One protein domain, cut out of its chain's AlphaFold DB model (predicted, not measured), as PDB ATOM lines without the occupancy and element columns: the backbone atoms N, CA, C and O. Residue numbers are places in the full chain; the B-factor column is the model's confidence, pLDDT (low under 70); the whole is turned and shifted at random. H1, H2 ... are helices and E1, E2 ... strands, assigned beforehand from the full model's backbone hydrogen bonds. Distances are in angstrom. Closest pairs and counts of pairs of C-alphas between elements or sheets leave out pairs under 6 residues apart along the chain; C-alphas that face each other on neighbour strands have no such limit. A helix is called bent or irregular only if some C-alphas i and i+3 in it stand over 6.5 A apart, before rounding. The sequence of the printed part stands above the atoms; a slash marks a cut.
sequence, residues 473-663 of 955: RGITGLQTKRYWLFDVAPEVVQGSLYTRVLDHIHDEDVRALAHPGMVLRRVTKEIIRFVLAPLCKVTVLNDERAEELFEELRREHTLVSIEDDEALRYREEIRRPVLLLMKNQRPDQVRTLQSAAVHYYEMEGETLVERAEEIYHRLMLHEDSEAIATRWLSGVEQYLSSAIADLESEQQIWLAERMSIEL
ATOM      1  N   ARG A 473      24.347 -45.767  26.656       58.62
ATOM      2  CA  ARG A 473      23.624 -46.548  27.685       58.62
ATOM      3  C   ARG A 473      24.181 -46.374  29.105       58.62
ATOM      4  O   ARG A 473      23.858 -47.177  29.980       58.62
ATOM      5  N   GLY A 474      24.988 -45.341  29.343       62.06
ATOM      6  CA  GLY A 474      25.784 -45.170  30.559       62.06
ATOM      7  C   GLY A 474      27.141 -45.874  30.474       62.06
ATOM      8  O   GLY A 474      27.459 -46.527  29.481       62.06
ATOM      9  N   ILE A 475      27.945 -45.756  31.533       64.19
ATOM     10  CA  ILE A 475      29.289 -46.348  31.585       64.19
ATOM     11  C   ILE A 475      29.158 -47.859  31.830       64.19
ATOM     12  O   ILE A 475      28.662 -48.316  32.870       64.19
ATOM     13  N   THR A 476      29.566 -48.661  30.843       58.56
ATOM     14  CA  THR A 476      29.300 -50.107  30.799       58.56
ATOM     15  C   THR A 476      30.233 -50.898  31.711       58.56
ATOM     16  O   THR A 476      31.426 -50.934  31.481       58.56
ATOM     17  N   GLY A 477      29.731 -51.618  32.722       53.91
ATOM     18  CA  GLY A 477      30.550 -52.512  33.566       53.91
ATOM     19  C   GLY A 477      30.904 -51.984  34.963       53.91
ATOM     20  O   GLY A 477      31.670 -52.629  35.672       53.91
ATOM     21  N   LEU A 478      30.237 -50.919  35.414       55.34
ATOM     22  CA  LEU A 478      30.033 -50.596  36.838       55.34
ATOM     23  C   LEU A 478      29.113 -51.639  37.536       55.34
ATOM     24  O   LEU A 478      28.235 -51.282  38.315       55.34
ATOM     25  N   GLN A 479      29.210 -52.936  37.190       47.00
ATOM     26  CA  GLN A 479      28.225 -53.953  37.584       47.00
ATOM     27  C   GLN A 479      28.178 -54.173  39.106       47.00
ATOM     28  O   GLN A 479      28.926 -54.963  39.671       47.00
ATOM     29  N   THR A 480      27.149 -53.601  39.725       43.50
ATOM     30  CA  THR A 480      26.608 -53.867  41.069       43.50
ATOM     31  C   THR A 480      25.984 -55.265  41.240       43.50
ATOM     32  O   THR A 480      25.446 -55.586  42.298       43.50
ATOM     33  N   LYS A 481      26.054 -56.152  40.234       36.34
ATOM     34  CA  LYS A 481      25.318 -57.434  40.225       36.34
ATOM     35  C   LYS A 481      25.808 -58.485  41.230       36.34
ATOM     36  O   LYS A 481      25.101 -59.466  41.435       36.34
ATOM     37  N   ARG A 482      26.972 -58.309  41.869       35.97
ATOM     38  CA  ARG A 482      27.491 -59.254  42.882       35.97
ATOM     39  C   ARG A 482      27.221 -58.860  44.338       35.97
ATOM     40  O   ARG A 482      27.464 -59.682  45.211       35.97
ATOM     41  N   TYR A 483      26.696 -57.661  44.598       39.00
ATOM     42  CA  TYR A 483      26.627 -57.083  45.950       39.00
ATOM     43  C   TYR A 483      25.201 -56.745  46.417       39.00
ATOM     44  O   TYR A 483      25.017 -55.984  47.355       39.00
ATOM     45  N   TRP A 484      24.177 -57.350  45.805       30.81
ATOM     46  CA  TRP A 484      22.749 -57.096  46.082       30.81
ATOM     47  C   TRP A 484      22.243 -57.580  47.462       30.81
ATOM     48  O   TRP A 484      21.039 -57.581  47.697       30.81
ATOM     49  N   LEU A 485      23.131 -58.036  48.354       29.41
ATOM     50  CA  LEU A 485      22.779 -58.642  49.647       29.41
ATOM     51  C   LEU A 485      23.158 -57.801  50.878       29.41
ATOM     52  O   LEU A 485      22.775 -58.184  51.977       29.41
ATOM     53  N   PHE A 486      23.840 -56.661  50.722       28.92
ATOM     54  CA  PHE A 486      24.190 -55.765  51.833       28.92
ATOM     55  C   PHE A 486      24.141 -54.304  51.370       28.92
ATOM     56  O   PHE A 486      24.478 -54.033  50.219       28.92
ATOM     57  N   ASP A 487      23.725 -53.380  52.244       29.59
ATOM     58  CA  ASP A 487      23.838 -51.931  52.031       29.59
ATOM     59  C   ASP A 487      25.292 -51.588  51.660       29.59
ATOM     60  O   ASP A 487      26.193 -51.643  52.498       29.59
ATOM     61  N   VAL A 488      25.554 -51.324  50.376       35.12
ATOM     62  CA  VAL A 488      26.910 -51.046  49.886       35.12
ATOM     63  C   VAL A 488      27.260 -49.601  50.215       35.12
ATOM     64  O   VAL A 488      26.561 -48.680  49.793       35.12
ATOM     65  N   ALA A 489      28.366 -49.413  50.933       43.66
ATOM     66  CA  ALA A 489      28.921 -48.106  51.244       43.66
ATOM     67  C   ALA A 489      29.238 -47.339  49.928       43.66
ATOM     68  O   ALA A 489      29.849 -47.932  49.023       43.66
ATOM     69  N   PRO A 490      28.805 -46.069  49.763       52.12
ATOM     70  CA  PRO A 490      29.020 -45.248  48.557       52.12
ATOM     71  C   PRO A 490      30.461 -45.270  48.010       52.12
ATOM     72  O   PRO A 490      30.689 -45.158  46.803       52.12
ATOM     73  N   GLU A 491      31.432 -45.489  48.893       51.06
ATOM     74  CA  GLU A 491      32.869 -45.546  48.646       51.06
ATOM     75  C   GLU A 491      33.274 -46.701  47.709       51.06
ATOM     76  O   GLU A 491      34.204 -46.563  46.915       51.06
ATOM     77  N   VAL A 492      32.558 -47.834  47.727       49.47
ATOM     78  CA  VAL A 492      32.874 -49.005  46.880       49.47
ATOM     79  C   VAL A 492      32.454 -48.777  45.423       49.47
ATOM     80  O   VAL A 492      33.157 -49.187  44.495       49.47
ATOM     81  N   VAL A 493      31.327 -48.090  45.203       54.31
ATOM     82  CA  VAL A 493      30.858 -47.711  43.858       54.31
ATOM     83  C   VAL A 493      31.810 -46.680  43.251       54.31
ATOM     84  O   VAL A 493      32.230 -46.834  42.101       54.31
ATOM     85  N   GLN A 494      32.230 -45.697  44.053       58.44
ATOM     86  CA  GLN A 494      33.220 -44.696  43.664       58.44
ATOM     87  C   GLN A 494      34.581 -45.316  43.313       58.44
ATOM     88  O   GLN A 494      35.128 -44.997  42.261       58.44
ATOM     89  N   GLY A 495      35.089 -46.271  44.105       62.41
ATOM     90  CA  GLY A 495      36.349 -46.969  43.813       62.41
ATOM     91  C   GLY A 495      36.391 -47.597  42.413       62.41
ATOM     92  O   GLY A 495      37.383 -47.457  41.705       62.41
ATOM     93  N   SER A 496      35.289 -48.212  41.965       65.00
ATOM     94  CA  SER A 496      35.202 -48.814  40.623       65.00
ATOM     95  C   SER A 496      35.170 -47.792  39.477       65.00
ATOM     96  O   SER A 496      35.720 -48.054  38.405       65.00
ATOM     97  N   LEU A 497      34.568 -46.618  39.702       68.94
ATOM     98  CA  LEU A 497      34.615 -45.492  38.769       68.94
ATOM     99  C   LEU A 497      36.032 -44.910  38.701       68.94
ATOM    100  O   LEU A 497      36.525 -44.624  37.616       68.94
ATOM    101  N   TYR A 498      36.713 -44.781  39.839       70.88
ATOM    102  CA  TYR A 498      38.079 -44.265  39.881       70.88
ATOM    103  C   TYR A 498      39.077 -45.203  39.199       70.88
ATOM    104  O   TYR A 498      39.896 -44.731  38.418       70.88
ATOM    105  N   THR A 499      38.960 -46.525  39.374       68.12
ATOM    106  CA  THR A 499      39.764 -47.495  38.606       68.12
ATOM    107  C   THR A 499      39.604 -47.291  37.097       68.12
ATOM    108  O   THR A 499      40.588 -47.300  36.367       68.12
ATOM    109  N   ARG A 500      38.384 -47.011  36.624       71.44
ATOM    110  CA  ARG A 500      38.113 -46.771  35.198       71.44
ATOM    111  C   ARG A 500      38.763 -45.512  34.661       71.44
ATOM    112  O   ARG A 500      39.254 -45.523  33.538       71.44
ATOM    113  N   VAL A 501      38.740 -44.431  35.436       67.12
ATOM    114  CA  VAL A 501      39.434 -43.189  35.075       67.12
ATOM    115  C   VAL A 501      40.916 -43.476  34.856       67.12
ATOM    116  O   VAL A 501      41.491 -43.009  33.879       67.12
ATOM    117  N   LEU A 502      41.516 -44.281  35.736       69.25
ATOM    118  CA  LEU A 502      42.920 -44.671  35.630       69.25
ATOM    119  C   LEU A 502      43.181 -45.549  34.400       69.25
ATOM    120  O   LEU A 502      44.193 -45.361  33.732       69.25
ATOM    121  N   ASP A 503      42.257 -46.448  34.046       69.12
ATOM    122  CA  ASP A 503      42.385 -47.311  32.861       69.12
ATOM    123  C   ASP A 503      42.466 -46.523  31.533       69.12
ATOM    124  O   ASP A 503      42.979 -47.054  30.543       69.12
ATOM    125  N   HIS A 504      42.000 -45.264  31.527       68.94
ATOM    126  CA  HIS A 504      41.978 -44.350  30.376       68.94
ATOM    127  C   HIS A 504      43.213 -43.446  30.253       68.94
ATOM    128  O   HIS A 504      43.297 -42.661  29.305       68.94
ATOM    129  N   ILE A 505      44.173 -43.538  31.175       74.31
ATOM    130  CA  ILE A 505      45.471 -42.875  31.013       74.31
ATOM    131  C   ILE A 505      46.125 -43.416  29.729       74.31
ATOM    132  O   ILE A 505      46.291 -44.628  29.573       74.31
ATOM    133  N   HIS A 506      46.443 -42.514  28.794       70.38
ATOM    134  CA  HIS A 506      46.883 -42.875  27.441       70.38
ATOM    135  C   HIS A 506      48.246 -43.572  27.409       70.38
ATOM    136  O   HIS A 506      48.448 -44.472  26.594       70.38
ATOM    137  N   ASP A 507      49.173 -43.160  28.275       79.81
ATOM    138  CA  ASP A 507      50.482 -43.796  28.402       79.81
ATOM    139  C   ASP A 507      50.360 -45.078  29.248       79.81
ATOM    140  O   ASP A 507      49.883 -45.057  30.389       79.81
ATOM    141  N   GLU A 508      50.766 -46.217  28.675       83.31
ATOM    142  CA  GLU A 508      50.632 -47.523  29.325       83.31
ATOM    143  C   GLU A 508      51.485 -47.652  30.591       83.31
ATOM    144  O   GLU A 508      51.035 -48.277  31.557       83.31
ATOM    145  N   ASP A 509      52.668 -47.038  30.608       85.94
ATOM    146  CA  ASP A 509      53.575 -47.054  31.752       85.94
ATOM    147  C   ASP A 509      53.012 -46.177  32.876       85.94
ATOM    148  O   ASP A 509      52.944 -46.612  34.027       85.94
ATOM    149  N   VAL A 510      52.526 -44.971  32.556       84.94
ATOM    150  CA  VAL A 510      51.912 -44.066  33.549       84.94
ATOM    151  C   VAL A 510      50.688 -44.724  34.183       84.94
ATOM    152  O   VAL A 510      50.527 -44.703  35.404       84.94
ATOM    153  N   ARG A 511      49.856 -45.393  33.381       85.75
ATOM    154  CA  ARG A 511      48.703 -46.162  33.864       85.75
ATOM    155  C   ARG A 511      49.107 -47.306  34.798       85.75
ATOM    156  O   ARG A 511      48.478 -47.497  35.841       85.75
ATOM    157  N   ALA A 512      50.155 -48.053  34.446       86.50
ATOM    158  CA  ALA A 512      50.669 -49.150  35.266       86.50
ATOM    159  C   ALA A 512      51.214 -48.665  36.624       86.50
ATOM    160  O   ALA A 512      51.168 -49.414  37.602       86.50
ATOM    161  N   LEU A 513      51.687 -47.417  36.700       89.06
ATOM    162  CA  LEU A 513      52.166 -46.782  37.931       89.06
ATOM    163  C   LEU A 513      51.037 -46.149  38.751       89.06
ATOM    164  O   LEU A 513      51.032 -46.290  39.972       89.06
ATOM    165  N   ALA A 514      50.075 -45.484  38.107       85.44
ATOM    166  CA  ALA A 514      49.073 -44.659  38.781       85.44
ATOM    167  C   ALA A 514      48.178 -45.462  39.739       85.44
ATOM    168  O   ALA A 514      47.924 -45.029  40.862       85.44
ATOM    169  N   HIS A 515      47.728 -46.656  39.336       82.81
ATOM    170  CA  HIS A 515      46.838 -47.461  40.178       82.81
ATOM    171  C   HIS A 515      47.544 -48.030  41.421       82.81
ATOM    172  O   HIS A 515      47.037 -47.827  42.523       82.81
ATOM    173  N   PRO A 516      48.688 -48.736  41.327       86.12
ATOM    174  CA  PRO A 516      49.422 -49.158  42.521       86.12
ATOM    175  C   PRO A 516      49.979 -47.973  43.317       86.12
ATOM    176  O   PRO A 516      50.033 -48.034  44.542       86.12
ATOM    177  N   GLY A 517      50.315 -46.874  42.637       88.81
ATOM    178  CA  GLY A 517      50.816 -45.641  43.238       88.81
ATOM    179  C   GLY A 517      49.899 -45.039  44.299       88.81
ATOM    180  O   GLY A 517      50.410 -44.453  45.243       88.81
ATOM    181  N   MET A 518      48.580 -45.253  44.229       89.19
ATOM    182  CA  MET A 518      47.620 -44.762  45.234       89.19
ATOM    183  C   MET A 518      47.753 -45.413  46.620       89.19
ATOM    184  O   MET A 518      47.135 -44.958  47.585       89.19
ATOM    185  N   VAL A 519      48.553 -46.474  46.749       91.12
ATOM    186  CA  VAL A 519      48.959 -46.983  48.066       91.12
ATOM    187  C   VAL A 519      49.861 -45.974  48.790       91.12
ATOM    188  O   VAL A 519      49.829 -45.888  50.020       91.12
ATOM    189  N   LEU A 520      50.619 -45.185  48.027       92.31
ATOM    190  CA  LEU A 520      51.415 -44.064  48.508       92.31
ATOM    191  C   LEU A 520      50.545 -42.809  48.609       92.31
ATOM    192  O   LEU A 520      49.606 -42.612  47.834       92.31
ATOM    193  N   ARG A 521      50.865 -41.931  49.563       90.62
ATOM    194  CA  ARG A 521      50.236 -40.601  49.649       90.62
ATOM    195  C   ARG A 521      50.923 -39.605  48.717       90.62
ATOM    196  O   ARG A 521      50.257 -38.743  48.142       90.62
ATOM    197  N   ARG A 522      52.232 -39.785  48.541       91.19
ATOM    198  CA  ARG A 522      53.154 -38.871  47.874       91.19
ATOM    199  C   ARG A 522      54.018 -39.607  46.852       91.19
ATOM    200  O   ARG A 522      54.413 -40.749  47.080       91.19
ATOM    201  N   VAL A 523      54.299 -38.961  45.724       93.00
ATOM    202  CA  VAL A 523      55.084 -39.509  44.612       93.00
ATOM    203  C   VAL A 523      56.111 -38.481  44.148       93.00
ATOM    204  O   VAL A 523      55.766 -37.344  43.829       93.00
ATOM    205  N   THR A 524      57.367 -38.914  44.067       93.31
ATOM    206  CA  THR A 524      58.491 -38.191  43.452       93.31
ATOM    207  C   THR A 524      59.073 -39.009  42.294       93.31
ATOM    208  O   THR A 524      58.674 -40.156  42.058       93.31
ATOM    209  N   LYS A 525      60.033 -38.437  41.565       92.94
ATOM    210  CA  LYS A 525      60.734 -39.102  40.453       92.94
ATOM    211  C   LYS A 525      61.504 -40.328  40.948       92.94
ATOM    212  O   LYS A 525      61.492 -41.386  40.322       92.94
ATOM    213  N   GLU A 526      62.098 -40.206  42.126       91.62
ATOM    214  CA  GLU A 526      62.850 -41.242  42.822       91.62
ATOM    215  C   GLU A 526      61.918 -42.368  43.278       91.62
ATOM    216  O   GLU A 526      62.203 -43.536  43.026       91.62
ATOM    217  N   ILE A 527      60.752 -42.041  43.845       93.56
ATOM    218  CA  ILE A 527      59.726 -43.037  44.196       93.56
ATOM    219  C   ILE A 527      59.247 -43.802  42.958       93.56
ATOM    220  O   ILE A 527      59.101 -45.027  43.007       93.56
ATOM    221  N   ILE A 528      59.033 -43.116  41.828       93.12
ATOM    222  CA  ILE A 528      58.696 -43.785  40.564       93.12
ATOM    223  C   ILE A 528      59.804 -44.768  40.182       93.12
ATOM    224  O   ILE A 528      59.514 -45.930  39.902       93.12
ATOM    225  N   ARG A 529      61.065 -44.330  40.206       92.25
ATOM    226  CA  ARG A 529      62.217 -45.130  39.778       92.25
ATOM    227  C   ARG A 529      62.506 -46.321  40.695       92.25
ATOM    228  O   ARG A 529      62.747 -47.419  40.196       92.25
ATOM    229  N   PHE A 530      62.519 -46.109  42.006       91.44
ATOM    230  CA  PHE A 530      63.033 -47.074  42.983       91.44
ATOM    231  C   PHE A 530      61.944 -47.913  43.655       91.44
ATOM    232  O   PHE A 530      62.233 -49.025  44.090       91.44
ATOM    233  N   VAL A 531      60.696 -47.431  43.706       93.06
ATOM    234  CA  VAL A 531      59.587 -48.131  44.377       93.06
ATOM    235  C   VAL A 531      58.550 -48.622  43.370       93.06
ATOM    236  O   VAL A 531      58.290 -49.822  43.286       93.06
ATOM    237  N   LEU A 532      57.955 -47.721  42.583       93.31
ATOM    238  CA  LEU A 532      56.812 -48.075  41.736       93.31
ATOM    239  C   LEU A 532      57.222 -48.876  40.498       93.31
ATOM    240  O   LEU A 532      56.665 -49.945  40.262       93.31
ATOM    241  N   ALA A 533      58.199 -48.413  39.716       92.12
ATOM    242  CA  ALA A 533      58.579 -49.055  38.459       92.12
ATOM    243  C   ALA A 533      59.009 -50.529  38.620       92.12
ATOM    244  O   ALA A 533      58.483 -51.368  37.878       92.12
ATOM    245  N   PRO A 534      59.849 -50.904  39.613       90.12
ATOM    246  CA  PRO A 534      60.222 -52.302  39.830       90.12
ATOM    247  C   PRO A 534      59.023 -53.201  40.163       90.12
ATOM    248  O   PRO A 534      58.942 -54.333  39.684       90.12
ATOM    249  N   LEU A 535      58.067 -52.698  40.950       88.56
ATOM    250  CA  LEU A 535      56.889 -53.456  41.382       88.56
ATOM    251  C   LEU A 535      55.793 -53.516  40.312       88.56
ATOM    252  O   LEU A 535      55.105 -54.531  40.180       88.56
ATOM    253  N   CYS A 536      55.651 -52.450  39.526       88.19
ATOM    254  CA  CYS A 536      54.690 -52.346  38.430       88.19
ATOM    255  C   CYS A 536      55.210 -52.941  37.115       88.19
ATOM    256  O   CYS A 536      54.458 -52.998  36.146       88.19
ATOM    257  N   LYS A 537      56.462 -53.422  37.085       87.81
ATOM    258  CA  LYS A 537      57.136 -53.975  35.895       87.81
ATOM    259  C   LYS A 537      57.259 -52.963  34.748       87.81
ATOM    260  O   LYS A 537      57.234 -53.348  33.580       87.81
ATOM    261  N   VAL A 538      57.415 -51.688  35.091       88.50
ATOM    262  CA  VAL A 538      57.686 -50.599  34.145       88.50
ATOM    263  C   VAL A 538      59.195 -50.437  34.007       88.50
ATOM    264  O   VAL A 538      59.929 -50.478  34.994       88.50
ATOM    265  N   THR A 539      59.683 -50.279  32.777       85.81
ATOM    266  CA  THR A 539      61.128 -50.203  32.522       85.81
ATOM    267  C   THR A 539      61.608 -48.756  32.595       85.81
ATOM    268  O   THR A 539      61.390 -47.977  31.674       85.81
ATOM    269  N   VAL A 540      62.306 -48.405  33.677       83.62
ATOM    270  CA  VAL A 540      62.949 -47.093  33.857       83.62
ATOM    271  C   VAL A 540      64.464 -47.288  33.829       83.62
ATOM    272  O   VAL A 540      65.058 -47.776  34.787       83.62
ATOM    273  N   LEU A 541      65.088 -46.968  32.691       74.69
ATOM    274  CA  LEU A 541      66.516 -47.221  32.446       74.69
ATOM    275  C   LEU A 541      67.425 -46.063  32.889       74.69
ATOM    276  O   LEU A 541      68.618 -46.273  33.100       74.69
ATOM    277  N   ASN A 542      66.881 -44.850  33.010       80.94
ATOM    278  CA  ASN A 542      67.603 -43.626  33.354       80.94
ATOM    279  C   ASN A 542      66.689 -42.623  34.090       80.94
ATOM    280  O   ASN A 542      65.474 -42.812  34.156       80.94
ATOM    281  N   ASP A 543      67.288 -41.557  34.630       84.00
ATOM    282  CA  ASP A 543      66.558 -40.483  35.324       84.00
ATOM    283  C   ASP A 543      65.634 -39.694  34.391       84.00
ATOM    284  O   ASP A 543      64.552 -39.288  34.801       84.00
ATOM    285  N   GLU A 544      66.006 -39.550  33.117       84.88
ATOM    286  CA  GLU A 544      65.171 -38.876  32.114       84.88
ATOM    287  C   GLU A 544      63.811 -39.568  31.947       84.88
ATOM    288  O   GLU A 544      62.786 -38.897  31.917       84.88
ATOM    289  N   ARG A 545      63.760 -40.908  31.925       86.69
ATOM    290  CA  ARG A 545      62.480 -41.623  31.826       86.69
ATOM    291  C   ARG A 545      61.635 -41.485  33.095       86.69
ATOM    292  O   ARG A 545      60.412 -41.447  33.005       86.69
ATOM    293  N   ALA A 546      62.261 -41.415  34.272       87.31
ATOM    294  CA  ALA A 546      61.539 -41.166  35.521       87.31
ATOM    295  C   ALA A 546      60.921 -39.758  35.534       87.31
ATOM    296  O   ALA A 546      59.765 -39.607  35.924       87.31
ATOM    297  N   GLU A 547      61.664 -38.758  35.049       87.38
ATOM    298  CA  GLU A 547      61.188 -37.384  34.847       87.38
ATOM    299  C   GLU A 547      60.003 -37.330  33.877       87.38
ATOM    300  O   GLU A 547      58.990 -36.707  34.178       87.38
ATOM    301  N   GLU A 548      60.093 -38.015  32.735       86.50
ATOM    302  CA  GLU A 548      59.001 -38.083  31.759       86.50
ATOM    303  C   GLU A 548      57.719 -38.651  32.379       86.50
ATOM    304  O   GLU A 548      56.656 -38.043  32.267       86.50
ATOM    305  N   LEU A 549      57.814 -39.795  33.066       88.00
ATOM    306  CA  LEU A 549      56.664 -40.442  33.708       88.00
ATOM    307  C   LEU A 549      56.072 -39.581  34.827       88.00
ATOM    308  O   LEU A 549      54.853 -39.540  35.002       88.00
ATOM    309  N   PHE A 550      56.931 -38.886  35.570       90.00
ATOM    310  CA  PHE A 550      56.523 -37.932  36.590       90.00
ATOM    311  C   PHE A 550      55.748 -36.757  35.986       90.00
ATOM    312  O   PHE A 550      54.663 -36.429  36.465       90.00
ATOM    313  N   GLU A 551      56.257 -36.152  34.912       86.69
ATOM    314  CA  GLU A 551      55.605 -35.027  34.238       86.69
ATOM    315  C   GLU A 551      54.295 -35.435  33.547       86.69
ATOM    316  O   GLU A 551      53.330 -34.670  33.565       86.69
ATOM    317  N   GLU A 552      54.197 -36.650  33.002       85.31
ATOM    318  CA  GLU A 552      52.919 -37.169  32.497       85.31
ATOM    319  C   GLU A 552      51.904 -37.390  33.630       85.31
ATOM    320  O   GLU A 552      50.747 -36.987  33.502       85.31
ATOM    321  N   LEU A 553      52.319 -37.943  34.779       85.06
ATOM    322  CA  LEU A 553      51.435 -38.071  35.946       85.06
ATOM    323  C   LEU A 553      51.011 -36.696  36.488       85.06
ATOM    324  O   LEU A 553      49.855 -36.503  36.857       85.06
ATOM    325  N   ARG A 554      51.920 -35.716  36.493       85.00
ATOM    326  CA  ARG A 554      51.658 -34.334  36.919       85.00
ATOM    327  C   ARG A 554      50.582 -33.651  36.073       85.00
ATOM    328  O   ARG A 554      49.805 -32.858  36.612       85.00
ATOM    329  N   ARG A 555      50.516 -33.947  34.770       81.19
ATOM    330  CA  ARG A 555      49.482 -33.419  33.854       81.19
ATOM    331  C   ARG A 555      48.083 -33.931  34.185       81.19
ATOM    332  O   ARG A 555      47.097 -33.281  33.838       81.19
ATOM    333  N   GLU A 556      47.974 -35.039  34.911       77.06
ATOM    334  CA  GLU A 556      46.705 -35.568  35.403       77.06
ATOM    335  C   GLU A 556      46.217 -34.813  36.656       77.06
ATOM    336  O   GLU A 556      46.035 -35.384  37.732       77.06
ATOM    337  N   HIS A 557      45.942 -33.508  36.520       69.50
ATOM    338  CA  HIS A 557      45.526 -32.607  37.613       69.50
ATOM    339  C   HIS A 557      44.264 -33.052  38.377       69.50
ATOM    340  O   HIS A 557      43.996 -32.588  39.491       69.50
ATOM    341  N   THR A 558      43.456 -33.937  37.785       66.81
ATOM    342  CA  THR A 558      42.294 -34.530  38.458       66.81
ATOM    343  C   THR A 558      42.680 -35.636  39.438       66.81
ATOM    344  O   THR A 558      41.900 -35.917  40.335       66.81
ATOM    345  N   LEU A 559      43.857 -36.251  39.297       75.69
ATOM    346  CA  LEU A 559      44.338 -37.338  40.156       75.69
ATOM    347  C   LEU A 559      45.294 -36.844  41.240       75.69
ATOM    348  O   LEU A 559      45.249 -37.340  42.368       75.69
ATOM    349  N   VAL A 560      46.139 -35.867  40.905       82.38
ATOM    350  CA  VAL A 560      47.207 -35.374  41.780       82.38
ATOM    351  C   VAL A 560      47.157 -33.855  41.955       82.38
ATOM    352  O   VAL A 560      46.684 -33.120  41.085       82.38
ATOM    353  N   SER A 561      47.646 -33.390  43.100       80.31
ATOM    354  CA  SER A 561      47.994 -31.997  43.384       80.31
ATOM    355  C   SER A 561      49.508 -31.861  43.541       80.31
ATOM    356  O   SER A 561      50.188 -32.836  43.854       80.31
ATOM    357  N   ILE A 562      50.027 -30.655  43.317       79.81
ATOM    358  CA  ILE A 562      51.454 -30.343  43.450       79.81
ATOM    359  C   ILE A 562      51.684 -29.766  44.851       79.81
ATOM    360  O   ILE A 562      50.954 -28.860  45.253       79.81
ATOM    361  N   GLU A 563      52.653 -30.313  45.583       79.00
ATOM    362  CA  GLU A 563      53.117 -29.798  46.879       79.00
ATOM    363  C   GLU A 563      54.197 -28.711  46.694       79.00
ATOM    364  O   GLU A 563      54.712 -28.508  45.593       79.00
ATOM    365  N   ASP A 564      54.543 -27.995  47.769       70.94
ATOM    366  CA  ASP A 564      55.477 -26.855  47.732       70.94
ATOM    367  C   ASP A 564      56.880 -27.222  47.217       70.94
ATOM    368  O   ASP A 564      57.565 -26.389  46.623       70.94
ATOM    369  N   ASP A 565      57.306 -28.469  47.417       78.75
ATOM    370  CA  ASP A 565      58.578 -29.005  46.924       78.75
ATOM    371  C   ASP A 565      58.452 -29.739  45.581       78.75
ATOM    372  O   ASP A 565      59.289 -30.565  45.220       78.75
ATOM    373  N   GLU A 566      57.404 -29.408  44.826       84.00
ATOM    374  CA  GLU A 566      57.065 -29.942  43.507       84.00
ATOM    375  C   GLU A 566      56.674 -31.427  43.477       84.00
ATOM    376  O   GLU A 566      56.343 -31.932  42.402       84.00
ATOM    377  N   ALA A 567      56.633 -32.129  44.616       88.69
ATOM    378  CA  ALA A 567      56.149 -33.506  44.669       88.69
ATOM    379  C   ALA A 567      54.652 -33.617  44.342       88.69
ATOM    380  O   ALA A 567      53.877 -32.667  44.482       88.69
ATOM    381  N   LEU A 568      54.229 -34.809  43.913       89.38
ATOM    382  CA  LEU A 568      52.831 -35.084  43.590       89.38
ATOM    383  C   LEU A 568      52.145 -35.769  44.767       89.38
ATOM    384  O   LEU A 568      52.554 -36.849  45.194       89.38
ATOM    385  N   ARG A 569      51.050 -35.183  45.247       88.62
ATOM    386  CA  ARG A 569      50.163 -35.793  46.241       88.62
ATOM    387  C   ARG A 569      48.904 -36.299  45.556       88.62
ATOM    388  O   ARG A 569      48.248 -35.550  44.834       88.62
ATOM    389  N   TYR A 570      48.531 -37.555  45.784       87.12
ATOM    390  CA  TYR A 570      47.248 -38.047  45.282       87.12
ATOM    391  C   TYR A 570      46.091 -37.379  46.018       87.12
ATOM    392  O   TYR A 570      46.082 -37.302  47.249       87.12
ATOM    393  N   ARG A 571      45.067 -36.965  45.269       79.25
ATOM    394  CA  ARG A 571      43.835 -36.422  45.847       79.25
ATOM    395  C   ARG A 571      43.157 -37.475  46.716       79.25
ATOM    396  O   ARG A 571      42.808 -38.558  46.240       79.25
ATOM    397  N   GLU A 572      42.961 -37.166  47.994       78.69
ATOM    398  CA  GLU A 572      42.506 -38.146  48.987       78.69
ATOM    399  C   GLU A 572      41.136 -38.744  48.664       78.69
ATOM    400  O   GLU A 572      40.906 -39.928  48.901       78.69
ATOM    401  N   GLU A 573      40.241 -37.942  48.092       73.31
ATOM    402  CA  GLU A 573      38.904 -38.355  47.665       73.31
ATOM    403  C   GLU A 573      38.902 -39.425  46.561       73.31
ATOM    404  O   GLU A 573      37.911 -40.135  46.405       73.31
ATOM    405  N   ILE A 574      40.016 -39.579  45.840       78.19
ATOM    406  CA  ILE A 574      40.227 -40.647  44.855       78.19
ATOM    407  C   ILE A 574      41.065 -41.765  45.479       78.19
ATOM    408  O   ILE A 574      40.712 -42.942  45.392       78.19
ATOM    409  N   ARG A 575      42.156 -41.395  46.162       87.00
ATOM    410  CA  ARG A 575      43.117 -42.331  46.752       87.00
ATOM    411  C   ARG A 575      42.475 -43.259  47.782       87.00
ATOM    412  O   ARG A 575      42.683 -44.466  47.706       87.00
ATOM    413  N   ARG A 576      41.703 -42.731  48.741       82.00
ATOM    414  CA  ARG A 576      41.154 -43.525  49.859       82.00
ATOM    415  C   ARG A 576      40.201 -44.632  49.391       82.00
ATOM    416  O   ARG A 576      40.420 -45.779  49.787       82.00
ATOM    417  N   PRO A 577      39.198 -44.364  48.528       78.94
ATOM    418  CA  PRO A 577      38.345 -45.423  47.990       78.94
ATOM    419  C   PRO A 577      39.123 -46.503  47.226       78.94
ATOM    420  O   PRO A 577      38.845 -47.693  47.389       78.94
ATOM    421  N   VAL A 578      40.126 -46.112  46.428       82.88
ATOM    422  CA  VAL A 578      40.969 -47.065  45.684       82.88
ATOM    423  C   VAL A 578      41.851 -47.885  46.629       82.88
ATOM    424  O   VAL A 578      41.922 -49.103  46.480       82.88
ATOM    425  N   LEU A 579      42.457 -47.265  47.645       87.12
ATOM    426  CA  LEU A 579      43.242 -47.958  48.668       87.12
ATOM    427  C   LEU A 579      42.393 -48.990  49.422       87.12
ATOM    428  O   LEU A 579      42.835 -50.125  49.593       87.12
ATOM    429  N   LEU A 580      41.169 -48.637  49.829       84.00
ATOM    430  CA  LEU A 580      40.247 -49.564  50.495       84.00
ATOM    431  C   LEU A 580      39.907 -50.760  49.591       84.00
ATOM    432  O   LEU A 580      39.943 -51.914  50.022       84.00
ATOM    433  N   LEU A 581      39.626 -50.498  48.313       82.69
ATOM    434  CA  LEU A 581      39.369 -51.538  47.319       82.69
ATOM    435  C   LEU A 581      40.599 -52.440  47.112       82.69
ATOM    436  O   LEU A 581      40.456 -53.661  47.053       82.69
ATOM    437  N   MET A 582      41.803 -51.868  47.062       85.19
ATOM    438  CA  MET A 582      43.058 -52.614  46.940       85.19
ATOM    439  C   MET A 582      43.375 -53.451  48.179       85.19
ATOM    440  O   MET A 582      43.771 -54.603  48.016       85.19
ATOM    441  N   LYS A 583      43.160 -52.929  49.395       85.94
ATOM    442  CA  LYS A 583      43.307 -53.695  50.646       85.94
ATOM    443  C   LYS A 583      42.425 -54.949  50.623       85.94
ATOM    444  O   LYS A 583      42.882 -56.024  50.996       85.94
ATOM    445  N   ASN A 584      41.205 -54.832  50.097       83.56
ATOM    446  CA  ASN A 584      40.264 -55.949  50.001       83.56
ATOM    447  C   ASN A 584      40.587 -56.935  48.863       83.56
ATOM    448  O   ASN A 584      40.404 -58.139  49.024       83.56
ATOM    449  N   GLN A 585      41.023 -56.450  47.695       83.62
ATOM    450  CA  GLN A 585      41.199 -57.290  46.501       83.62
ATOM    451  C   GLN A 585      42.622 -57.826  46.308       83.62
ATOM    452  O   GLN A 585      42.795 -58.895  45.723       83.62
ATOM    453  N   ARG A 586      43.642 -57.067  46.718       87.31
ATOM    454  CA  ARG A 586      45.069 -57.345  46.474       87.31
ATOM    455  C   ARG A 586      45.931 -57.000  47.706       87.31
ATOM    456  O   ARG A 586      46.882 -56.223  47.575       87.31
ATOM    457  N   PRO A 587      45.644 -57.570  48.893       91.44
ATOM    458  CA  PRO A 587      46.350 -57.231  50.133       91.44
ATOM    459  C   PRO A 587      47.866 -57.461  50.045       91.44
ATOM    460  O   PRO A 587      48.637 -56.620  50.496       91.44
ATOM    461  N   ASP A 588      48.309 -58.537  49.385       93.31
ATOM    462  CA  ASP A 588      49.739 -58.844  49.227       93.31
ATOM    463  C   ASP A 588      50.480 -57.787  48.396       93.31
ATOM    464  O   ASP A 588      51.623 -57.438  48.698       93.31
ATOM    465  N   GLN A 589      49.824 -57.240  47.366       90.75
ATOM    466  CA  GLN A 589      50.396 -56.174  46.544       90.75
ATOM    467  C   GLN A 589      50.527 -54.881  47.353       90.75
ATOM    468  O   GLN A 589      51.573 -54.238  47.298       90.75
ATOM    469  N   VAL A 590      49.495 -54.528  48.131       92.81
ATOM    470  CA  VAL A 590      49.528 -53.368  49.035       92.81
ATOM    471  C   VAL A 590      50.667 -53.522  50.036       92.81
ATOM    472  O   VAL A 590      51.495 -52.625  50.145       92.81
ATOM    473  N   ARG A 591      50.763 -54.676  50.704       94.62
ATOM    474  CA  ARG A 591      51.822 -54.957  51.679       94.62
ATOM    475  C   ARG A 591      53.217 -54.857  51.060       94.62
ATOM    476  O   ARG A 591      54.088 -54.221  51.636       94.62
ATOM    477  N   THR A 592      53.414 -55.434  49.874       94.94
ATOM    478  CA  THR A 592      54.704 -55.384  49.162       94.94
ATOM    479  C   THR A 592      55.118 -53.947  48.847       94.94
ATOM    480  O   THR A 592      56.274 -53.581  49.041       94.94
ATOM    481  N   LEU A 593      54.173 -53.124  48.391       94.56
ATOM    482  CA  LEU A 593      54.431 -51.728  48.054       94.56
ATOM    483  C   LEU A 593      54.745 -50.902  49.307       94.56
ATOM    484  O   LEU A 593      55.726 -50.166  49.318       94.56
ATOM    485  N   GLN A 594      53.979 -51.095  50.382       95.12
ATOM    486  CA  GLN A 594      54.233 -50.482  51.689       95.12
ATOM    487  C   GLN A 594      55.643 -50.828  52.199       95.12
ATOM    488  O   GLN A 594      56.400 -49.933  52.563       95.12
ATOM    489  N   SER A 595      56.048 -52.102  52.144       96.25
ATOM    490  CA  SER A 595      57.397 -52.523  52.551       96.25
ATOM    491  C   SER A 595      58.504 -51.941  51.666       96.25
ATOM    492  O   SER A 595      59.556 -51.565  52.177       96.25
ATOM    493  N   ALA A 596      58.282 -51.835  50.353       95.69
ATOM    494  CA  ALA A 596      59.244 -51.206  49.448       95.69
ATOM    495  C   ALA A 596      59.392 -49.699  49.719       95.69
ATOM    496  O   ALA A 596      60.507 -49.183  49.673       95.69
ATOM    497  N   ALA A 597      58.297 -49.013  50.056       95.44
ATOM    498  CA  ALA A 597      58.327 -47.609  50.452       95.44
ATOM    499  C   ALA A 597      59.109 -47.404  51.761       95.44
ATOM    500  O   ALA A 597      59.969 -46.529  51.815       95.44
ATOM    501  N   VAL A 598      58.886 -48.248  52.779       95.88
ATOM    502  CA  VAL A 598      59.682 -48.221  54.023       95.88
ATOM    503  C   VAL A 598      61.169 -48.391  53.723       95.88
ATOM    504  O   VAL A 598      61.973 -47.605  54.211       95.88
ATOM    505  N   HIS A 599      61.541 -49.369  52.890       94.94
ATOM    506  CA  HIS A 599      62.945 -49.604  52.545       94.94
ATOM    507  C   HIS A 599      63.590 -48.401  51.846       94.94
ATOM    508  O   HIS A 599      64.717 -48.038  52.170       94.94
ATOM    509  N   TYR A 600      62.866 -47.766  50.921       94.88
ATOM    510  CA  TYR A 600      63.326 -46.558  50.244       94.88
ATOM    511  C   TYR A 600      63.561 -45.407  51.235       94.88
ATOM    512  O   TYR A 600      64.663 -44.864  51.292       94.88
ATOM    513  N   TYR A 601      62.562 -45.071  52.060       94.12
ATOM    514  CA  TYR A 601      62.683 -43.952  53.000       94.12
ATOM    515  C   TYR A 601      63.685 -44.222  54.125       94.12
ATOM    516  O   TYR A 601      64.312 -43.293  54.622       94.12
ATOM    517  N   GLU A 602      63.888 -45.479  54.513       91.31
ATOM    518  CA  GLU A 602      64.911 -45.827  55.496       91.31
ATOM    519  C   GLU A 602      66.336 -45.557  54.984       91.31
ATOM    520  O   GLU A 602      67.213 -45.231  55.786       91.31
ATOM    521  N   MET A 603      66.571 -45.684  53.672       87.00
ATOM    522  CA  MET A 603      67.878 -45.441  53.056       87.00
ATOM    523  C   MET A 603      68.092 -43.979  52.651       87.00
ATOM    524  O   MET A 603      69.185 -43.460  52.857       87.00
ATOM    525  N   GLU A 604      67.064 -43.328  52.099       77.25
ATOM    526  CA  GLU A 604      67.177 -42.016  51.437       77.25
ATOM    527  C   GLU A 604      66.395 -40.892  52.156       77.25
ATOM    528  O   GLU A 604      66.464 -39.734  51.760       77.25
ATOM    529  N   GLY A 605      65.620 -41.204  53.203       72.62
ATOM    530  CA  GLY A 605      64.733 -40.254  53.884       72.62
ATOM    531  C   GLY A 605      65.462 -39.328  54.857       72.62
ATOM    532  O   GLY A 605      65.580 -39.626  56.056       72.62
ATOM    533  N   GLU A 606      65.901 -38.179  54.346       77.94
ATOM    534  CA  GLU A 606      66.608 -37.142  55.107       77.94
ATOM    535  C   GLU A 606      65.679 -36.015  55.590       77.94
ATOM    536  O   GLU A 606      65.976 -35.347  56.585       77.94
ATOM    537  N   THR A 607      64.537 -35.801  54.927       88.69
ATOM    538  CA  THR A 607      63.607 -34.708  55.259       88.69
ATOM    539  C   THR A 607      62.516 -35.117  56.258       88.69
ATOM    540  O   THR A 607      62.170 -36.291  56.404       88.69
ATOM    541  N   LEU A 608      61.904 -34.131  56.935       89.38
ATOM    542  CA  LEU A 608      60.769 -34.375  57.842       89.38
ATOM    543  C   LEU A 608      59.559 -34.993  57.122       89.38
ATOM    544  O   LEU A 608      58.868 -35.827  57.702       89.38
ATOM    545  N   VAL A 609      59.307 -34.602  55.869       89.19
ATOM    546  CA  VAL A 609      58.173 -35.122  55.087       89.19
ATOM    547  C   VAL A 609      58.404 -36.585  54.721       89.19
ATOM    548  O   VAL A 609      57.527 -37.417  54.923       89.19
ATOM    549  N   GLU A 610      59.598 -36.927  54.234       91.56
ATOM    550  CA  GLU A 610      59.961 -38.317  53.931       91.56
ATOM    551  C   GLU A 610      59.939 -39.185  55.185       91.56
ATOM    552  O   GLU A 610      59.457 -40.316  55.148       91.56
ATOM    553  N   ARG A 611      60.375 -38.635  56.327       93.56
ATOM    554  CA  ARG A 611      60.275 -39.339  57.602       93.56
ATOM    555  C   ARG A 611      58.827 -39.606  58.010       93.56
ATOM    556  O   ARG A 611      58.528 -40.676  58.536       93.56
ATOM    557  N   ALA A 612      57.927 -38.659  57.766       92.50
ATOM    558  CA  ALA A 612      56.504 -38.859  58.003       92.50
ATOM    559  C   ALA A 612      55.911 -39.936  57.077       92.50
ATOM    560  O   ALA A 612      55.111 -40.749  57.539       92.50
ATOM    561  N   GLU A 613      56.317 -39.994  55.805       94.19
ATOM    562  CA  GLU A 613      55.904 -41.080  54.903       94.19
ATOM    563  C   GLU A 613      56.436 -42.446  55.365       94.19
ATOM    564  O   GLU A 613      55.675 -43.413  55.385       94.19
ATOM    565  N   GLU A 614      57.687 -42.534  55.835       95.44
ATOM    566  CA  GLU A 614      58.229 -43.760  56.441       95.44
ATOM    567  C   GLU A 614      57.353 -44.234  57.611       95.44
ATOM    568  O   GLU A 614      56.899 -45.379  57.632       95.44
ATOM    569  N   ILE A 615      57.081 -43.341  58.570       94.94
ATOM    570  CA  ILE A 615      56.273 -43.640  59.761       94.94
ATOM    571  C   ILE A 615      54.864 -44.088  59.361       94.94
ATOM    572  O   ILE A 615      54.372 -45.087  59.887       94.94
ATOM    573  N   TYR A 616      54.227 -43.401  58.407       95.06
ATOM    574  CA  TYR A 616      52.917 -43.787  57.882       95.06
ATOM    575  C   TYR A 616      52.920 -45.221  57.338       95.06
ATOM    576  O   TYR A 616      52.044 -46.016  57.689       95.06
ATOM    577  N   HIS A 617      53.915 -45.577  56.522       95.69
ATOM    578  CA  HIS A 617      54.002 -46.911  55.937       95.69
ATOM    579  C   HIS A 617      54.283 -48.001  56.986       95.69
ATOM    580  O   HIS A 617      53.682 -49.075  56.927       95.69
ATOM    581  N   ARG A 618      55.115 -47.721  57.998       96.25
ATOM    582  CA  ARG A 618      55.350 -48.648  59.122       96.25
ATOM    583  C   ARG A 618      54.096 -48.856  59.980       96.25
ATOM    584  O   ARG A 618      53.796 -49.990  60.353       96.25
ATOM    585  N   LEU A 619      53.317 -47.796  60.225       94.81
ATOM    586  CA  LEU A 619      52.018 -47.890  60.906       94.81
ATOM    587  C   LEU A 619      51.035 -48.752  60.103       94.81
ATOM    588  O   LEU A 619      50.397 -49.638  60.659       94.81
ATOM    589  N   MET A 620      50.964 -48.558  58.786       93.75
ATOM    590  CA  MET A 620      50.119 -49.361  57.891       93.75
ATOM    591  C   MET A 620      50.519 -50.842  57.826       93.75
ATOM    592  O   MET A 620      49.693 -51.683  57.473       93.75
ATOM    593  N   LEU A 621      51.776 -51.165  58.136       94.88
ATOM    594  CA  LEU A 621      52.293 -52.532  58.219       94.88
ATOM    595  C   LEU A 621      52.133 -53.164  59.609       94.88
ATOM    596  O   LEU A 621      52.463 -54.342  59.755       94.88
ATOM    597  N   HIS A 622      51.615 -52.418  60.593       94.00
ATOM    598  CA  HIS A 622      51.533 -52.830  61.997       94.00
ATOM    599  C   HIS A 622      52.901 -53.257  62.554       94.00
ATOM    600  O   HIS A 622      53.022 -54.268  63.246       94.00
ATOM    601  N   GLU A 623      53.955 -52.516  62.196       93.88
ATOM    602  CA  GLU A 623      55.278 -52.737  62.779       93.88
ATOM    603  C   GLU A 623      55.304 -52.402  64.275       93.88
ATOM    604  O   GLU A 623      54.424 -51.726  64.808       93.88
ATOM    605  N   ASP A 624      56.342 -52.890  64.954       89.94
ATOM    606  CA  ASP A 624      56.499 -52.716  66.390       89.94
ATOM    607  C   ASP A 624      56.554 -51.235  66.807       89.94
ATOM    608  O   ASP A 624      57.265 -50.410  66.227       89.94
ATOM    609  N   SER A 625      55.806 -50.918  67.861       86.19
ATOM    610  CA  SER A 625      55.609 -49.557  68.352       86.19
ATOM    611  C   SER A 625      56.903 -48.864  68.807       86.19
ATOM    612  O   SER A 625      57.024 -47.643  68.651       86.19
ATOM    613  N   GLU A 626      57.882 -49.612  69.333       85.62
ATOM    614  CA  GLU A 626      59.182 -49.069  69.732       85.62
ATOM    615  C   GLU A 626      60.028 -48.769  68.497       85.62
ATOM    616  O   GLU A 626      60.613 -47.688  68.396       85.62
ATOM    617  N   ALA A 627      60.032 -49.672  67.511       88.00
ATOM    618  CA  ALA A 627      60.735 -49.460  66.249       88.00
ATOM    619  C   ALA A 627      60.241 -48.190  65.536       88.00
ATOM    620  O   ALA A 627      61.060 -47.365  65.119       88.00
ATOM    621  N   ILE A 628      58.924 -47.971  65.472       91.06
ATOM    622  CA  ILE A 628      58.353 -46.743  64.896       91.06
ATOM    623  C   ILE A 628      58.750 -45.517  65.735       91.06
ATOM    624  O   ILE A 628      59.136 -44.488  65.178       91.06
ATOM    625  N   ALA A 629      58.731 -45.618  67.070       87.00
ATOM    626  CA  ALA A 629      59.109 -44.512  67.951       87.00
ATOM    627  C   ALA A 629      60.561 -44.049  67.737       87.00
ATOM    628  O   ALA A 629      60.817 -42.846  67.774       87.00
ATOM    629  N   THR A 630      61.500 -44.957  67.442       89.75
ATOM    630  CA  THR A 630      62.901 -44.582  67.147       89.75
ATOM    631  C   THR A 630      63.068 -43.763  65.867       89.75
ATOM    632  O   THR A 630      64.077 -43.079  65.699       89.75
ATOM    633  N   ARG A 631      62.090 -43.819  64.957       90.12
ATOM    634  CA  ARG A 631      62.102 -43.061  63.703       90.12
ATOM    635  C   ARG A 631      61.503 -41.668  63.854       90.12
ATOM    636  O   ARG A 631      61.696 -40.850  62.958       90.12
ATOM    637  N   TRP A 632      60.818 -41.384  64.959       88.44
ATOM    638  CA  TRP A 632      60.150 -40.108  65.190       88.44
ATOM    639  C   TRP A 632      61.140 -38.939  65.259       88.44
ATOM    640  O   TRP A 632      62.100 -38.971  66.029       88.44
ATOM    641  N   LEU A 633      60.881 -37.885  64.485       86.44
ATOM    642  CA  LEU A 633      61.627 -36.626  64.525       86.44
ATOM    643  C   LEU A 633      60.676 -35.489  64.892       86.44
ATOM    644  O   LEU A 633      59.539 -35.463  64.436       86.44
ATOM    645  N   SER A 634      61.140 -34.525  65.684       79.12
ATOM    646  CA  SER A 634      60.332 -33.342  66.000       79.12
ATOM    647  C   SER A 634      59.957 -32.596  64.714       79.12
ATOM    648  O   SER A 634      60.837 -32.238  63.932       79.12
ATOM    649  N   GLY A 635      58.668 -32.322  64.516       76.19
ATOM    650  CA  GLY A 635      58.125 -31.636  63.343       76.19
ATOM    651  C   GLY A 635      57.489 -32.560  62.298       76.19
ATOM    652  O   GLY A 635      56.923 -32.048  61.332       76.19
ATOM    653  N   VAL A 636      57.549 -33.890  62.453       84.75
ATOM    654  CA  VAL A 636      56.843 -34.838  61.559       84.75
ATOM    655  C   VAL A 636      55.332 -34.847  61.785       84.75
ATOM    656  O   VAL A 636      54.577 -35.236  60.896       84.75
ATOM    657  N   GLU A 637      54.884 -34.385  62.955       80.88
ATOM    658  CA  GLU A 637      53.487 -34.339  63.388       80.88
ATOM    659  C   GLU A 637      52.593 -33.671  62.335       80.88
ATOM    660  O   GLU A 637      51.538 -34.191  61.979       80.88
ATOM    661  N   GLN A 638      53.046 -32.549  61.771       76.06
ATOM    662  CA  GLN A 638      52.281 -31.765  60.796       76.06
ATOM    663  C   GLN A 638      51.930 -32.536  59.508       76.06
ATOM    664  O   GLN A 638      50.998 -32.157  58.809       76.06
ATOM    665  N   TYR A 639      52.641 -33.627  59.197       82.12
ATOM    666  CA  TYR A 639      52.438 -34.432  57.983       82.12
ATOM    667  C   TYR A 639      51.688 -35.755  58.247       82.12
ATOM    668  O   TYR A 639      51.417 -36.533  57.321       82.12
ATOM    669  N   LEU A 640      51.352 -36.038  59.510       86.62
ATOM    670  CA  LEU A 640      50.737 -37.298  59.942       86.62
ATOM    671  C   LEU A 640      49.270 -37.164  60.384       86.62
ATOM    672  O   LEU A 640      48.608 -38.189  60.508       86.62
ATOM    673  N   SER A 641      48.724 -35.954  60.559       77.62
ATOM    674  CA  SER A 641      47.330 -35.736  61.009       77.62
ATOM    675  C   SER A 641      46.318 -36.490  60.140       77.62
ATOM    676  O   SER A 641      45.563 -37.334  60.623       77.62
ATOM    677  N   SER A 642      46.373 -36.255  58.830       76.94
ATOM    678  CA  SER A 642      45.493 -36.856  57.825       76.94
ATOM    679  C   SER A 642      45.691 -38.364  57.643       76.94
ATOM    680  O   SER A 642      44.813 -39.036  57.092       76.94
ATOM    681  N   ALA A 643      46.810 -38.927  58.127       84.50
ATOM    682  CA  ALA A 643      47.055 -40.366  58.088       84.50
ATOM    683  C   ALA A 643      46.060 -41.139  58.954       84.50
ATOM    684  O   ALA A 643      45.758 -42.289  58.646       84.50
ATOM    685  N   ILE A 644      45.526 -40.521  60.014       84.38
ATOM    686  CA  ILE A 644      44.738 -41.233  61.022       84.38
ATOM    687  C   ILE A 644      43.499 -41.927  60.449       84.38
ATOM    688  O   ILE A 644      43.115 -43.001  60.908       84.38
ATOM    689  N   ALA A 645      42.902 -41.352  59.405       81.88
ATOM    690  CA  ALA A 645      41.720 -41.907  58.755       81.88
ATOM    691  C   ALA A 645      42.008 -43.174  57.923       81.88
ATOM    692  O   ALA A 645      41.070 -43.884  57.570       81.88
ATOM    693  N   ASP A 646      43.276 -43.463  57.614       86.56
ATOM    694  CA  ASP A 646      43.688 -44.663  56.874       86.56
ATOM    695  C   ASP A 646      44.078 -45.834  57.807       86.56
ATOM    696  O   ASP A 646      44.221 -46.974  57.340       86.56
ATOM    697  N   LEU A 647      44.265 -45.541  59.102       89.44
ATOM    698  CA  LEU A 647      44.789 -46.440  60.134       89.44
ATOM    699  C   LEU A 647      43.682 -47.172  60.906       89.44
ATOM    700  O   LEU A 647      42.560 -46.685  61.040       89.44
ATOM    701  N   GLU A 648      44.026 -48.333  61.463       89.12
ATOM    702  CA  GLU A 648      43.160 -49.077  62.384       89.12
ATOM    703  C   GLU A 648      43.285 -48.561  63.827       89.12
ATOM    704  O   GLU A 648      44.228 -47.846  64.166       89.12
ATOM    705  N   SER A 649      42.330 -48.921  64.695       90.19
ATOM    706  CA  SER A 649      42.174 -48.320  66.032       90.19
ATOM    707  C   SER A 649      43.446 -48.340  66.888       90.19
ATOM    708  O   SER A 649      43.728 -47.355  67.560       90.19
ATOM    709  N   GLU A 650      44.229 -49.420  66.860       89.75
ATOM    710  CA  GLU A 650      45.473 -49.525  67.638       89.75
ATOM    711  C   GLU A 650      46.526 -48.503  67.175       89.75
ATOM    712  O   GLU A 650      47.104 -47.779  67.984       89.75
ATOM    713  N   GLN A 651      46.724 -48.371  65.862       92.25
ATOM    714  CA  GLN A 651      47.678 -47.422  65.284       92.25
ATOM    715  C   GLN A 651      47.180 -45.976  65.412       92.25
ATOM    716  O   GLN A 651      47.988 -45.065  65.591       92.25
ATOM    717  N   GLN A 652      45.858 -45.757  65.388       91.12
ATOM    718  CA  GLN A 652      45.250 -44.459  65.699       91.12
ATOM    719  C   GLN A 652      45.556 -44.025  67.138       91.12
ATOM    720  O   GLN A 652      45.960 -42.882  67.351       91.12
ATOM    721  N   ILE A 653      45.409 -44.932  68.112       89.69
ATOM    722  CA  ILE A 653      45.727 -44.675  69.525       89.69
ATOM    723  C   ILE A 653      47.213 -44.348  69.683       89.69
ATOM    724  O   ILE A 653      47.548 -43.310  70.249       89.69
ATOM    725  N   TRP A 654      48.100 -45.170  69.111       88.12
ATOM    726  CA  TRP A 654      49.547 -44.946  69.186       88.12
ATOM    727  C   TRP A 654      49.968 -43.580  68.618       88.12
ATOM    728  O   TRP A 654      50.845 -42.909  69.180       88.12
ATOM    729  N   LEU A 655      49.338 -43.156  67.516       88.81
ATOM    730  CA  LEU A 655      49.599 -41.865  66.883       88.81
ATOM    731  C   LEU A 655      49.053 -40.704  67.731       88.81
ATOM    732  O   LEU A 655      49.761 -39.723  67.957       88.81
ATOM    733  N   ALA A 656      47.836 -40.832  68.268       86.56
ATOM    734  CA  ALA A 656      47.224 -39.840  69.158       86.56
ATOM    735  C   ALA A 656      47.936 -39.721  70.520       86.56
ATOM    736  O   ALA A 656      47.943 -38.663  71.144       86.56
ATOM    737  N   GLU A 657      48.626 -40.757  70.996       83.31
ATOM    738  CA  GLU A 657      49.494 -40.629  72.174       83.31
ATOM    739  C   GLU A 657      50.672 -39.680  71.935       83.31
ATOM    740  O   GLU A 657      51.202 -39.101  72.880       83.31
ATOM    741  N   ARG A 658      51.085 -39.480  70.682       80.81
ATOM    742  CA  ARG A 658      52.230 -38.631  70.309       80.81
ATOM    743  C   ARG A 658      51.808 -37.280  69.755       80.81
ATOM    744  O   ARG A 658      52.511 -36.298  69.952       80.81
ATOM    745  N   MET A 659      50.639 -37.228  69.130       77.88
ATOM    746  CA  MET A 659      50.081 -36.039  68.497       77.88
ATOM    747  C   MET A 659      48.805 -35.608  69.209       77.88
ATOM    748  O   MET A 659      48.053 -36.456  69.665       77.88
ATOM    749  N   SER A 660      48.501 -34.315  69.288       72.62
ATOM    750  CA  SER A 660      47.226 -33.843  69.848       72.62
ATOM    751  C   SER A 660      46.046 -34.134  68.911       72.62
ATOM    752  O   SER A 660      45.431 -33.209  68.393       72.62
ATOM    753  N   ILE A 661      45.746 -35.414  68.658       79.81
ATOM    754  CA  ILE A 661      44.677 -35.849  67.759       79.81
ATOM    755  C   ILE A 661      43.430 -36.272  68.547       79.81
ATOM    756  O   ILE A 661      43.509 -37.073  69.478       79.81
ATOM    757  N   GLU A 662      42.264 -35.769  68.148       82.75
ATOM    758  CA  GLU A 662      40.965 -36.197  68.651       82.75
ATOM    759  C   GLU A 662      40.556 -37.530  68.025       82.75
ATOM    760  O   GLU A 662      40.343 -37.642  66.816       82.75
ATOM    761  N   LEU A 663      40.402 -38.543  68.874       83.62
ATOM    762  CA  LEU A 663      39.882 -39.842  68.470       83.62
ATOM    763  C   LEU A 663      38.347 -39.904  68.571       83.62
ATOM    764  O   LEU A 663      37.741 -39.247  69.423       83.62
TER     765      LEU A 663
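What this domain is: This is residues 473 to 663 of the 955 residues of the protein "Tetratricopeptide (TPR) repeat protein" of Bradyrhizobium sp. ERR14 (UniProt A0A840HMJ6). Four helices, H3, H6, H7 and H8, stand beside one another in a zigzag series, each running opposite to the next. At the H3 end, H2 and H4 cross H3 and each other, H1 folds back beside H2 with H5 across it, and the small hairpin E1 E2 sits by the end of H4; toward the H8 end, the short helices H9 and H10 lie near H7. Ahead of H1 runs a tail without a named element, residues 473 to 489, of which 481 to 487 stick out free. The printed part has 191 residues with ten named helices and two named strands, in the order H1 H2 H3 H4 E1 E2 H5 H6 H7 H8 H9 H10; the two strands are antiparallel, and the class is mostly helix. It is compact, with a radius of gyration of the C-alphas of 17.2 A and spans of 55 by 47 by 29 A.

How they stand to each other: H1, residues 490 to 503, and H2, residues 508 to 517, form a helical hairpin at a shallow tilt of 27 degrees; H1 touches H2 with residues 499 to 503 alone, the closest C-alphas being those of Leu 502 and Arg 511, 6.2 A apart. H3, residues 525 to 536, touches H2 about perpendicular, at 86 degrees, with the C-alphas of Ala 512 and Cys 536 closest at 6.0 A. H4, residues 543 to 555, touches H3 about perpendicular, at 89 degrees, with Lys 525 and Ala 546 closest, their C-alphas 5.4 A apart. H4 also touches H2, with residues 549 to 553 alone, the C-alphas of Val 510 and Leu 549 being closest at 6.0 A. The strands E1, residues 560 to 562, and E2, residues 568 to 570, form an antiparallel hairpin; N 561 and O 569 are 2.8 A apart and N 569 and O 561 are 2.9 A apart, both within hydrogen-bond range. The closest C-alphas of H4 and E1 are those of Arg 554 and Val 560, 6.7 A apart. Residues 522 to 523 pair antiparallel with residues 568 to 569 of E2. H5, residues 572 to 585, touches H1 about perpendicular, at 85 degrees, with the C-alphas of Gly 495 and Pro 577 closest at 4.9 A. H6, residues 587 to 604, touches H3 with residues 593 to 600 alone, at a shallow tilt of 31 degrees, opposite ways, the C-alphas of Val 531 and Ala 596 being closest at 5.9 A. H6 and H7, residues 608 to 620, form a helical hairpin, with Val 598 and Glu 614 closest, their C-alphas 5.3 A apart. H7 and H8, residues 625 to 631, form another at a shallow tilt of 16 degrees, with the C-alphas of Ile 615 and Ile 628 closest at 6.4 A. H9, residues 641 to 646, and H10, residues 649 to 656, are close but not clearly touching, opposite ways at a shallow tilt of 3 degrees, with the C-alphas of Ile 644 and Gln 652 closest at 5.7 A. Each is also close to H7 but not clearly touching it: the closest C-alphas are those of Tyr 616 and Ala 643 for H9, 6.8 A apart, and those of Leu 619 and Gln 651 for H10, 6.2 A apart. Every O i to N i+4 pair is within hydrogen-bond range in H1, H4, H6, H7 and H10, against 4 of 6 in H2, 4 of 8 in H3, 9 of 10 in H5, 2 of 3 in H8 and 0 of 2 in H9, where 2 of 3 O i to N i+3 pairs are.

Where its parts are: H1 begins at C-alpha 490, (29.020, -45.248, 48.557), and is 20.7 A long. H3 is only just irregular, with C-alphas 530 and 533 6.7 A apart. H6, the longest helix, runs 25.8 A from C-alpha 587 at (46.350, -57.231, 50.133). H5 is 19.3 A long, H4 18.5 A and H7 18.4 A. H10 ends at C-alpha 656, (47.224, -39.840, 69.158).

The domain as a whole: The C-alphas farthest apart, 55.7 A, are those of Arg 473 and Thr 630. The printed part has no cut and no long link. Mean pLDDT of the printed part is 81.0; residues 473 to 497, 499, 501 to 504 and 557 to 558 are under 70.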